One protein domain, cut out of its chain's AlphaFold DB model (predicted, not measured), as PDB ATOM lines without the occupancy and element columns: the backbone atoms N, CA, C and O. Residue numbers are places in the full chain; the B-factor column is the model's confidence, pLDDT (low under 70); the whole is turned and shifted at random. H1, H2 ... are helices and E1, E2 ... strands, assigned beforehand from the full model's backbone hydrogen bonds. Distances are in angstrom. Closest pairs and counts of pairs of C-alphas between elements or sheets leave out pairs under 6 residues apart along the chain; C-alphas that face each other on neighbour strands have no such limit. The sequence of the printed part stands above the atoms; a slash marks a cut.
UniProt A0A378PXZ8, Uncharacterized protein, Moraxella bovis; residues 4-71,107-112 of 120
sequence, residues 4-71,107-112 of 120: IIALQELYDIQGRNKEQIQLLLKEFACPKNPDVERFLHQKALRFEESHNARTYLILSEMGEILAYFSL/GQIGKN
ATOM      1  N   ILE A   4     171.433 165.538 172.437       96.25
ATOM      2  CA  ILE A   4     172.280 165.343 171.261       96.25
ATOM      3  C   ILE A   4     171.556 165.991 170.089       96.25
ATOM      4  O   ILE A   4     170.400 165.660 169.841       96.25
ATOM      5  N   ILE A   5     172.223 166.914 169.403       96.00
ATOM      6  CA  ILE A   5     171.654 167.659 168.277       96.00
ATOM      7  C   ILE A   5     172.610 167.622 167.090       96.00
ATOM      8  O   ILE A   5     173.817 167.828 167.246       96.00
ATOM      9  N   ALA A   6     172.090 167.342 165.897       96.19
ATOM     10  CA  ALA A   6     172.876 167.462 164.675       96.19
ATOM     11  C   ALA A   6     173.090 168.942 164.327       96.19
ATOM     12  O   ALA A   6     172.204 169.771 164.534       96.19
ATOM     13  N   LEU A   7     174.233 169.293 163.730       96.00
ATOM     14  CA  LEU A   7     174.472 170.667 163.270       96.00
ATOM     15  C   LEU A   7     173.363 171.176 162.338       96.00
ATOM     16  O   LEU A   7     172.993 172.343 162.420       96.00
ATOM     17  N   GLN A   8     172.813 170.306 161.489       93.50
ATOM     18  CA  GLN A   8     171.711 170.659 160.595       93.50
ATOM     19  C   GLN A   8     170.432 171.049 161.361       93.50
ATOM     20  O   GLN A   8     169.750 171.997 160.985       93.50
ATOM     21  N   GLU A   9     170.139 170.393 162.484       94.88
ATOM     22  CA  GLU A   9     168.947 170.672 163.297       94.88
ATOM     23  C   GLU A   9     169.009 172.051 163.975       94.88
ATOM     24  O   GLU A   9     167.972 172.647 164.274       94.88
ATOM     25  N   LEU A  10     170.209 172.611 164.167       94.25
ATOM     26  CA  LEU A  10     170.362 173.994 164.629       94.25
ATOM     27  C   LEU A  10     169.824 175.005 163.604       94.25
ATOM     28  O   LEU A  10     169.301 176.045 164.005       94.25
ATOM     29  N   TYR A  11     169.912 174.697 162.309       91.81
ATOM     30  CA  TYR A  11     169.264 175.488 161.263       91.81
ATOM     31  C   TYR A  11     167.765 175.195 161.224       91.81
ATOM     32  O   TYR A  11     166.951 176.103 161.370       91.81
ATOM     33  N   ASP A  12     167.411 173.921 161.063       91.56
ATOM     34  CA  ASP A  12     166.060 173.519 160.667       91.56
ATOM     35  C   ASP A  12     165.036 173.675 161.799       91.56
ATOM     36  O   ASP A  12     163.884 174.028 161.554       91.56
ATOM     37  N   ILE A  13     165.450 173.417 163.045       90.06
ATOM     38  CA  ILE A  13     164.563 173.405 164.216       90.06
ATOM     39  C   ILE A  13     164.745 174.672 165.043       90.06
ATOM     40  O   ILE A  13     163.766 175.287 165.462       90.06
ATOM     41  N   GLN A  14     165.994 175.075 165.293       89.31
ATOM     42  CA  GLN A  14     166.271 176.251 166.124       89.31
ATOM     43  C   GLN A  14     166.299 177.567 165.335       89.31
ATOM     44  O   GLN A  14     166.404 178.627 165.950       89.31
ATOM     45  N   GLY A  15     166.217 177.524 163.999       92.44
ATOM     46  CA  GLY A  15     166.196 178.718 163.150       92.44
ATOM     47  C   GLY A  15     167.477 179.552 163.218       92.44
ATOM     48  O   GLY A  15     167.442 180.745 162.915       92.44
ATOM     49  N   ARG A  16     168.602 178.965 163.656       94.38
ATOM     50  CA  ARG A  16     169.875 179.685 163.756       94.38
ATOM     51  C   ARG A  16     170.460 179.918 162.369       94.38
ATOM     52  O   ARG A  16     170.389 179.059 161.496       94.38
ATOM     53  N   ASN A  17     171.104 181.066 162.186       95.25
ATOM     54  CA  ASN A  17     171.910 181.332 161.001       95.25
ATOM     55  C   ASN A  17     173.353 180.822 161.166       95.25
ATOM     56  O   ASN A  17     173.785 180.391 162.242       95.25
ATOM     57  N   LYS A  18     174.112 180.877 160.068       93.88
ATOM     58  CA  LYS A  18     175.483 180.367 160.003       93.88
ATOM     59  C   LYS A  18     176.405 181.079 160.989       93.88
ATOM     60  O   LYS A  18     177.213 180.424 161.641       93.88
ATOM     61  N   GLU A  19     176.275 182.394 161.134       96.06
ATOM     62  CA  GLU A  19     177.085 183.200 162.048       96.06
ATOM     63  C   GLU A  19     176.832 182.819 163.513       96.06
ATOM     64  O   GLU A  19     177.782 182.632 164.273       96.06
ATOM     65  N   GLN A  20     175.568 182.639 163.905       96.38
ATOM     66  CA  GLN A  20     175.179 182.218 165.253       96.38
ATOM     67  C   GLN A  20     175.720 180.830 165.594       96.38
ATOM     68  O   GLN A  20     176.230 180.621 166.694       96.38
ATOM     69  N   ILE A  21     175.640 179.882 164.658       96.50
ATOM     70  CA  ILE A  21     176.205 178.543 164.861       96.50
ATOM     71  C   ILE A  21     177.729 178.627 164.929       96.50
ATOM     72  O   ILE A  21     178.341 178.042 165.814       96.50
ATOM     73  N   GLN A  22     178.360 179.405 164.053       96.69
ATOM     74  CA  GLN A  22     179.807 179.585 164.049       96.69
ATOM     75  C   GLN A  22     180.334 180.199 165.356       96.69
ATOM     76  O   GLN A  22     181.443 179.853 165.772       96.69
ATOM     77  N   LEU A  23     179.572 181.097 165.988       96.75
ATOM     78  CA  LEU A  23     179.873 181.644 167.312       96.75
ATOM     79  C   LEU A  23     179.723 180.580 168.403       96.75
ATOM     80  O   LEU A  23     180.672 180.376 169.151       96.75
ATOM     81  N   LEU A  24     178.606 179.844 168.416       96.56
ATOM     82  CA  LEU A  24     178.378 178.731 169.346       96.56
ATOM     83  C   LEU A  24     179.522 177.705 169.289       96.56
ATOM     84  O   LEU A  24     180.056 177.295 170.312       96.56
ATOM     85  N   LEU A  25     179.959 177.315 168.087       97.81
ATOM     86  CA  LEU A  25     181.035 176.332 167.927       97.81
ATOM     87  C   LEU A  25     182.378 176.796 168.507       97.81
ATOM     88  O   LEU A  25     183.175 175.949 168.903       97.81
ATOM     89  N   LYS A  26     182.629 178.110 168.583       97.44
ATOM     90  CA  LYS A  26     183.853 178.674 169.177       97.44
ATOM     91  C   LYS A  26     183.876 178.604 170.707       97.44
ATOM     92  O   LYS A  26     184.938 178.798 171.286       97.44
ATOM     93  N   GLU A  27     182.751 178.304 171.356       97.00
ATOM     94  CA  GLU A  27     182.662 178.123 172.816       97.00
ATOM     95  C   GLU A  27     183.221 176.766 173.280       97.00
ATOM     96  O   GLU A  27     183.404 176.516 174.471       97.00
ATOM     97  N   PHE A  28     183.510 175.863 172.343       98.19
ATOM     98  CA  PHE A  28     184.164 174.595 172.632       98.19
ATOM     99  C   PHE A  28     185.681 174.762 172.759       98.19
ATOM    100  O   PHE A  28     186.303 175.307 171.845       98.19
ATOM    101  N   ALA A  29     186.288 174.192 173.808       97.94
ATOM    102  CA  ALA A  29     187.741 174.052 173.898       97.94
ATOM    103  C   ALA A  29     188.186 172.607 174.160       97.94
ATOM    104  O   ALA A  29     187.623 171.890 174.988       97.94
ATOM    105  N   CYS A  30     189.264 172.193 173.503       97.31
ATOM    106  CA  CYS A  30     189.932 170.917 173.718       97.31
ATOM    107  C   CYS A  30     191.456 171.092 173.600       97.31
ATOM    108  O   CYS A  30     192.070 170.583 172.661       97.31
ATOM    109  N   PRO A  31     192.114 171.762 174.566       95.50
ATOM    110  CA  PRO A  31     193.552 172.037 174.514       95.50
ATOM    111  C   PRO A  31     194.415 170.767 174.449       95.50
ATOM    112  O   PRO A  31     195.524 170.799 173.925       95.50
ATOM    113  N   LYS A  32     193.903 169.627 174.938       93.88
ATOM    114  CA  LYS A  32     194.572 168.318 174.827       93.88
ATOM    115  C   LYS A  32     194.656 167.811 173.385       93.88
ATOM    116  O   LYS A  32     195.517 166.988 173.090       93.88
ATOM    117  N   ASN A  33     193.761 168.262 172.505       95.88
ATOM    118  CA  ASN A  33     193.762 167.918 171.089       95.88
ATOM    119  C   ASN A  33     193.325 169.130 170.237       95.88
ATOM    120  O   ASN A  33     192.153 169.250 169.868       95.88
ATOM    121  N   PRO A  34     194.270 170.022 169.884       96.75
ATOM    122  CA  PRO A  34     193.977 171.229 169.109       96.75
ATOM    123  C   PRO A  34     193.378 170.953 167.725       96.75
ATOM    124  O   PRO A  34     192.718 171.817 167.151       96.75
ATOM    125  N   ASP A  35     193.595 169.763 167.162       97.06
ATOM    126  CA  ASP A  35     193.030 169.382 165.867       97.06
ATOM    127  C   ASP A  35     191.522 169.119 165.961       97.06
ATOM    128  O   ASP A  35     190.779 169.512 165.060       97.06
ATOM    129  N   VAL A  36     191.067 168.524 167.070       97.56
ATOM    130  CA  VAL A  36     189.645 168.330 167.396       97.56
ATOM    131  C   VAL A  36     188.959 169.680 167.597       97.56
ATOM    132  O   VAL A  36     187.889 169.916 167.040       97.56
ATOM    133  N   GLU A  37     189.571 170.602 168.336       98.19
ATOM    134  CA  GLU A  37     189.028 171.956 168.501       98.19
ATOM    135  C   GLU A  37     188.954 172.700 167.159       98.19
ATOM    136  O   GLU A  37     187.886 173.152 166.736       98.19
ATOM    137  N   ARG A  38     190.070 172.728 166.417       98.19
ATOM    138  CA  ARG A  38     190.166 173.397 165.115       98.19
ATOM    139  C   ARG A  38     189.181 172.830 164.096       98.19
ATOM    140  O   ARG A  38     188.643 173.583 163.283       98.19
ATOM    141  N   PHE A  39     188.939 171.519 164.111       98.19
ATOM    142  CA  PHE A  39     187.932 170.903 163.251       98.19
ATOM    143  C   PHE A  39     186.541 171.472 163.532       98.19
ATOM    144  O   PHE A  39     185.876 171.910 162.591       98.19
ATOM    145  N   LEU A  40     186.124 171.502 164.800       98.31
ATOM    146  CA  LEU A  40     184.800 171.997 165.159       98.31
ATOM    147  C   LEU A  40     184.647 173.475 164.787       98.31
ATOM    148  O   LEU A  40     183.663 173.855 164.161       98.31
ATOM    149  N   HIS A  41     185.662 174.289 165.087       98.06
ATOM    150  CA  HIS A  41     185.630 175.727 164.828       98.06
ATOM    151  C   HIS A  41     185.656 176.081 163.342       98.06
ATOM    152  O   HIS A  41     185.057 177.074 162.957       98.06
ATOM    153  N   GLN A  42     186.380 175.340 162.501       96.94
ATOM    154  CA  GLN A  42     186.695 175.808 161.140       96.94
ATOM    155  C   GLN A  42     186.163 174.908 160.024       96.94
ATOM    156  O   GLN A  42     186.068 175.346 158.877       96.94
ATOM    157  N   LYS A  43     185.879 173.633 160.310       97.06
ATOM    158  CA  LYS A  43     185.601 172.624 159.275       97.06
ATOM    159  C   LYS A  43     184.224 171.991 159.394       97.06
ATOM    160  O   LYS A  43     183.660 171.668 158.352       97.06
ATOM    161  N   ALA A  44     183.690 171.834 160.604       97.12
ATOM    162  CA  ALA A  44     182.453 171.092 160.839       97.12
ATOM    163  C   ALA A  44     181.277 171.607 159.993       97.12
ATOM    164  O   ALA A  44     180.658 170.818 159.287       97.12
ATOM    165  N   LEU A  45     181.049 172.926 159.957       95.81
ATOM    166  CA  LEU A  45     179.994 173.531 159.133       95.81
ATOM    167  C   LEU A  45     180.156 173.232 157.639       95.81
ATOM    168  O   LEU A  45     179.215 172.797 156.987       95.81
ATOM    169  N   ARG A  46     181.366 173.400 157.094       95.50
ATOM    170  CA  ARG A  46     181.631 173.101 155.679       95.50
ATOM    171  C   ARG A  46     181.414 171.621 155.366       95.50
ATOM    172  O   ARG A  46     180.965 171.285 154.278       95.50
ATOM    173  N   PHE A  47     181.783 170.735 156.291       95.56
ATOM    174  CA  PHE A  47     181.623 169.290 156.123       95.56
ATOM    175  C   PHE A  47     180.150 168.870 156.170       95.56
ATOM    176  O   PHE A  47     179.781 167.954 155.435       95.56
ATOM    177  N   GLU A  48     179.340 169.559 156.974       93.81
ATOM    178  CA  GLU A  48     177.885 169.401 157.040       93.81
ATOM    179  C   GLU A  48     177.235 169.811 155.704       93.81
ATOM    180  O   GLU A  48     176.524 169.014 155.084       93.81
ATOM    181  N   GLU A  49     177.575 171.011 155.211       92.88
ATOM    182  CA  GLU A  49     177.096 171.573 153.937       92.88
ATOM    183  C   GLU A  49     177.477 170.696 152.738       92.88
ATOM    184  O   GLU A  49     176.679 170.487 151.830       92.88
ATOM    185  N   SER A  50     178.695 170.149 152.734       94.19
ATOM    186  CA  SER A  50     179.190 169.305 151.645       94.19
ATOM    187  C   SER A  50     178.878 167.816 151.829       94.19
ATOM    188  O   SER A  50     179.447 166.997 151.110       94.19
ATOM    189  N   HIS A  51     178.089 167.445 152.843       92.00
ATOM    190  CA  HIS A  51     177.746 166.057 153.194       92.00
ATOM    191  C   HIS A  51     178.947 165.112 153.389       92.00
ATOM    192  O   HIS A  51     178.826 163.895 153.257       92.00
ATOM    193  N   ASN A  52     180.115 165.660 153.734       93.62
ATOM    194  CA  ASN A  52     181.331 164.882 153.983       93.62
ATOM    195  C   ASN A  52     181.335 164.265 155.388       93.62
ATOM    196  O   ASN A  52     181.945 163.216 155.620       93.62
ATOM    197  N   ALA A  53     180.685 164.927 156.340       95.94
ATOM    198  CA  ALA A  53     180.455 164.407 157.676       95.94
ATOM    199  C   ALA A  53     179.189 165.024 158.268       95.94
ATOM    200  O   ALA A  53     178.801 166.128 157.893       95.94
ATOM    201  N   ARG A  54     178.585 164.317 159.218       96.75
ATOM    202  CA  ARG A  54     177.533 164.827 160.097       96.75
ATOM    203  C   ARG A  54     178.126 165.053 161.471       96.75
ATOM    204  O   ARG A  54     178.741 164.141 162.026       96.75
ATOM    205  N   THR A  55     177.985 166.260 162.002       97.94
ATOM    206  CA  THR A  55     178.521 166.614 163.320       97.94
ATOM    207  C   THR A  55     177.393 166.766 164.326       97.94
ATOM    208  O   THR A  55     176.418 167.467 164.072       97.94
ATOM    209  N   TYR A  56     177.552 166.117 165.474       97.81
ATOM    210  CA  TYR A  56     176.588 166.103 166.563       97.81
ATOM    211  C   TYR A  56     177.189 166.796 167.778       97.81
ATOM    212  O   TYR A  56     178.302 166.468 168.196       97.81
ATOM    213  N   LEU A  57     176.447 167.745 168.337       97.81
ATOM    214  CA  LEU A  57     176.779 168.413 169.587       97.81
ATOM    215  C   LEU A  57     176.030 167.733 170.730       97.81
ATOM    216  O   LEU A  57     174.851 167.409 170.602       97.81
ATOM    217  N   ILE A  58     176.718 167.545 171.849       97.06
ATOM    218  CA  ILE A  58     176.130 167.123 173.117       97.06
ATOM    219  C   ILE A  58     176.018 168.376 173.973       97.06
ATOM    220  O   ILE A  58     177.037 168.978 174.312       97.06
ATOM    221  N   LEU A  59     174.789 168.775 174.285       94.94
ATOM    222  CA  LEU A  59     174.482 170.017 174.982       94.94
ATOM    223  C   LEU A  59     174.029 169.768 176.423       94.94
ATOM    224  O   LEU A  59     173.342 168.779 176.712       94.94
ATOM    225  N   SER A  60     174.399 170.691 177.315       93.75
ATOM    226  CA  SER A  60     173.815 170.805 178.654       93.75
ATOM    227  C   SER A  60     172.378 171.328 178.569       93.75
ATOM    228  O   SER A  60     171.940 171.823 177.529       93.75
ATOM    229  N   GLU A  61     171.635 171.270 179.676       90.00
ATOM    230  CA  GLU A  61     170.301 171.889 179.756       90.00
ATOM    231  C   GLU A  61     170.342 173.405 179.512       90.00
ATOM    232  O   GLU A  61     169.366 173.985 179.046       90.00
ATOM    233  N   MET A  62     171.487 174.038 179.788       89.62
ATOM    234  CA  MET A  62     171.727 175.465 179.555       89.62
ATOM    235  C   MET A  62     172.198 175.760 178.121       89.62
ATOM    236  O   MET A  62     172.419 176.916 177.774       89.62
ATOM    237  N   GLY A  63     172.333 174.732 177.275       90.25
ATOM    238  CA  GLY A  63     172.748 174.864 175.879       90.25
ATOM    239  C   GLY A  63     174.260 174.920 175.657       90.25
ATOM    240  O   GLY A  63     174.687 175.170 174.532       90.25
ATOM    241  N   GLU A  64     175.073 174.668 176.684       94.19
ATOM    242  CA  GLU A  64     176.534 174.653 176.561       94.19
ATOM    243  C   GLU A  64     177.003 173.390 175.843       94.19
ATOM    244  O   GLU A  64     176.491 172.297 176.096       94.19
ATOM    245  N   ILE A  65     178.032 173.503 175.001       97.00
ATOM    246  CA  ILE A  65     178.635 172.334 174.356       97.00
ATOM    247  C   ILE A  65     179.439 171.545 175.393       97.00
ATOM    248  O   ILE A  65     180.532 171.950 175.782       97.00
ATOM    249  N   LEU A  66     178.943 170.379 175.791       97.06
ATOM    250  CA  LEU A  66     179.642 169.447 176.677       97.06
ATOM    251  C   LEU A  66     180.654 168.601 175.907       97.06
ATOM    252  O   LEU A  66     181.762 168.341 176.380       97.06
ATOM    253  N   ALA A  67     180.286 168.167 174.708       97.12
ATOM    254  CA  ALA A  67     181.117 167.350 173.837       97.12
ATOM    255  C   ALA A  67     180.590 167.404 172.401       97.12
ATOM    256  O   ALA A  67     179.496 167.907 172.141       97.12
ATOM    257  N   TYR A  68     181.357 166.863 171.463       98.06
ATOM    258  CA  TYR A  68     180.885 166.631 170.108       98.06
ATOM    259  C   TYR A  68     181.513 165.372 169.519       98.06
ATOM    260  O   TYR A  68     182.586 164.928 169.939       98.06
ATOM    261  N   PHE A  69     180.866 164.833 168.494       97.75
ATOM    262  CA  PHE A  69     181.471 163.854 167.602       97.75
ATOM    263  C   PHE A  69     181.028 164.101 166.161       97.75
ATOM    264  O   PHE A  69     179.987 164.704 165.902       97.75
ATOM    265  N   SER A  70     181.840 163.658 165.206       97.88
ATOM    266  CA  SER A  70     181.572 163.791 163.778       97.88
ATOM    267  C   SER A  70     181.689 162.434 163.099       97.88
ATOM    268  O   SER A  70     182.681 161.728 163.287       97.88
ATOM    269  N   LEU A  71     180.672 162.068 162.320       96.88
ATOM    270  CA  LEU A  71     180.595 160.806 161.593       96.88
ATOM    271  C   LEU A  71     180.683 161.060 160.091       96.88
ATOM    272  O   LEU A  71     179.926 161.857 159.543       96.88
ATOM    273  N   GLY A 107     185.124 160.511 162.586       89.06
ATOM    274  CA  GLY A 107     186.068 161.491 162.061       89.06
ATOM    275  C   GLY A 107     186.767 162.249 163.182       89.06
ATOM    276  O   GLY A 107     187.990 162.340 163.197       89.06
ATOM    277  N   GLN A 108     185.987 162.781 164.122       95.19
ATOM    278  CA  GLN A 108     186.483 163.482 165.305       95.19
ATOM    279  C   GLN A 108     185.562 163.223 166.493       95.19
ATOM    280  O   GLN A 108     184.358 163.040 166.316       95.19
ATOM    281  N   ILE A 109     186.125 163.247 167.698       96.69
ATOM    282  CA  ILE A 109     185.387 163.218 168.960       96.69
ATOM    283  C   ILE A 109     186.139 164.057 169.991       96.69
ATOM    284  O   ILE A 109     187.368 163.998 170.069       96.69
ATOM    285  N   GLY A 110     185.415 164.856 170.767       96.31
ATOM    286  CA  GLY A 110     186.017 165.758 171.737       96.31
ATOM    287  C   GLY A 110     185.086 166.096 172.887       96.31
ATOM    288  O   GLY A 110     183.888 166.275 172.690       96.31
ATOM    289  N   LYS A 111     185.659 166.228 174.084       96.38
ATOM    290  CA  LYS A 111     184.971 166.695 175.292       96.38
ATOM    291  C   LYS A 111     185.437 168.110 175.630       96.38
ATOM    292  O   LYS A 111     186.639 168.385 175.572       96.38
ATOM    293  N   ASN A 112     184.495 168.994 175.949       97.00
ATOM    294  CA  ASN A 112     184.787 170.397 176.217       97.00
ATOM    295  C   ASN A 112     185.500 170.537 177.565       97.00
ATOM    296  O   ASN A 112     184.989 170.098 178.596       97.00
TER     297      ASN A 112
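Overview. This is residues 4 to 71 and 107 to 112 of the 120 residues of an uncharacterized protein of Moraxella bovis (UniProt A0A378PXZ8). One sheet of four antiparallel strands, E1 to E4, makes a wall, with helices over one face and the other face bare of named helices. H3 crosses over the strands near the E4 edge, H4 packs on the same face by E2, H1 sits by the E1 and E2 side at about the sheet's own level, and H2 is farther out from the sheet, on the helix side. The 74 printed residues hold four named helices and four named strands, in the order E1 H1 H2 H3 H4 E2 E3 E4, and the class is mixed, helices and strands. The sheet's order is E1 - E2 - E3 - E4; the whole is compact, with a radius of gyration of the C-alphas of 11.1 A and spans of 32 by 29 by 20 A.

Along the chain. Find C-alpha 4 at (172.280, 165.343, 171.261), where E1 begins; it covers residues 4 to 6, 6.9 A long. H1, residues 7 to 12, follows over 9.3 A, then H2, residues 18 to 25, over 10.5 A. Look for C-alpha 34 at (193.977, 171.229, 169.109), where H3 begins; it runs 11.7 A to residue 42. H4 takes residues 44 to 49, 8.8 A. E2, residues 54 to 59, spans 16.1 A, and E3, residues 65 to 71, spans 17.3 A. E4, residues 107 to 111, spans 14.3 A and ends at C-alpha 111, (184.971, 166.695, 175.292).

Arrangement. Begin at the sheet, whose edge strands are E1 and E4. Between E1 and E2, N 5 and O 57 are 2.9 A apart, within hydrogen-bond range. In the hairpin of E2 and E3, look at N 56 and O 69, 2.8 A; between E3 and E4, at N 70 and O 108, 2.8 A. H3 is on the sheet at a height of 9.3 A, over E4 and, only just, with 3 C-alphas, over E3; it runs across the strands, at 76 degrees to E4 on the local plane. Its closest C-alphas to E4 are Val 36 and Gln 108, 6.2 A. H4, on the same face, has a height of 6.5 A and lies over none of the strands, but only just, with 2 C-alphas falling on E2; Glu 48 and Arg 54 have its closest C-alphas to E2, 5.5 A. H1 is on the sheet and only just at its level, with a height of 4.0 A. H1 and H4 only just touch, with 3 pairs of C-alphas within 8 A, the closest Leu 7 and Glu 48 at 7.2 A. H2, only just not on the sheet with 4 pairs within 10 A, forms a helical hairpin with H3: they only just touch, with 3 pairs within 8 A, the closest C-alphas being Leu 25 and His 41, 5.6 A, at a shallow tilt of 22 degrees, opposite ways. In H2, H3 and H4 every O i to N i+4 pair is within hydrogen-bond range; in H1 it is 1 of 2, beside 3 of 3 O i to N i+3 pairs.

Size, cuts and confidence. The C-alphas farthest apart, Gly 15 and Lys 32, are 32.4 A apart. Residues 72 to 106 are not printed; look across that cut from C-alpha 71 to C-alpha 107, 5.5 A. Of the links printed whole, H2 to H3 is short and the others are tight. The mean pLDDT of the printed part is 95.6, and no printed residue is under 70.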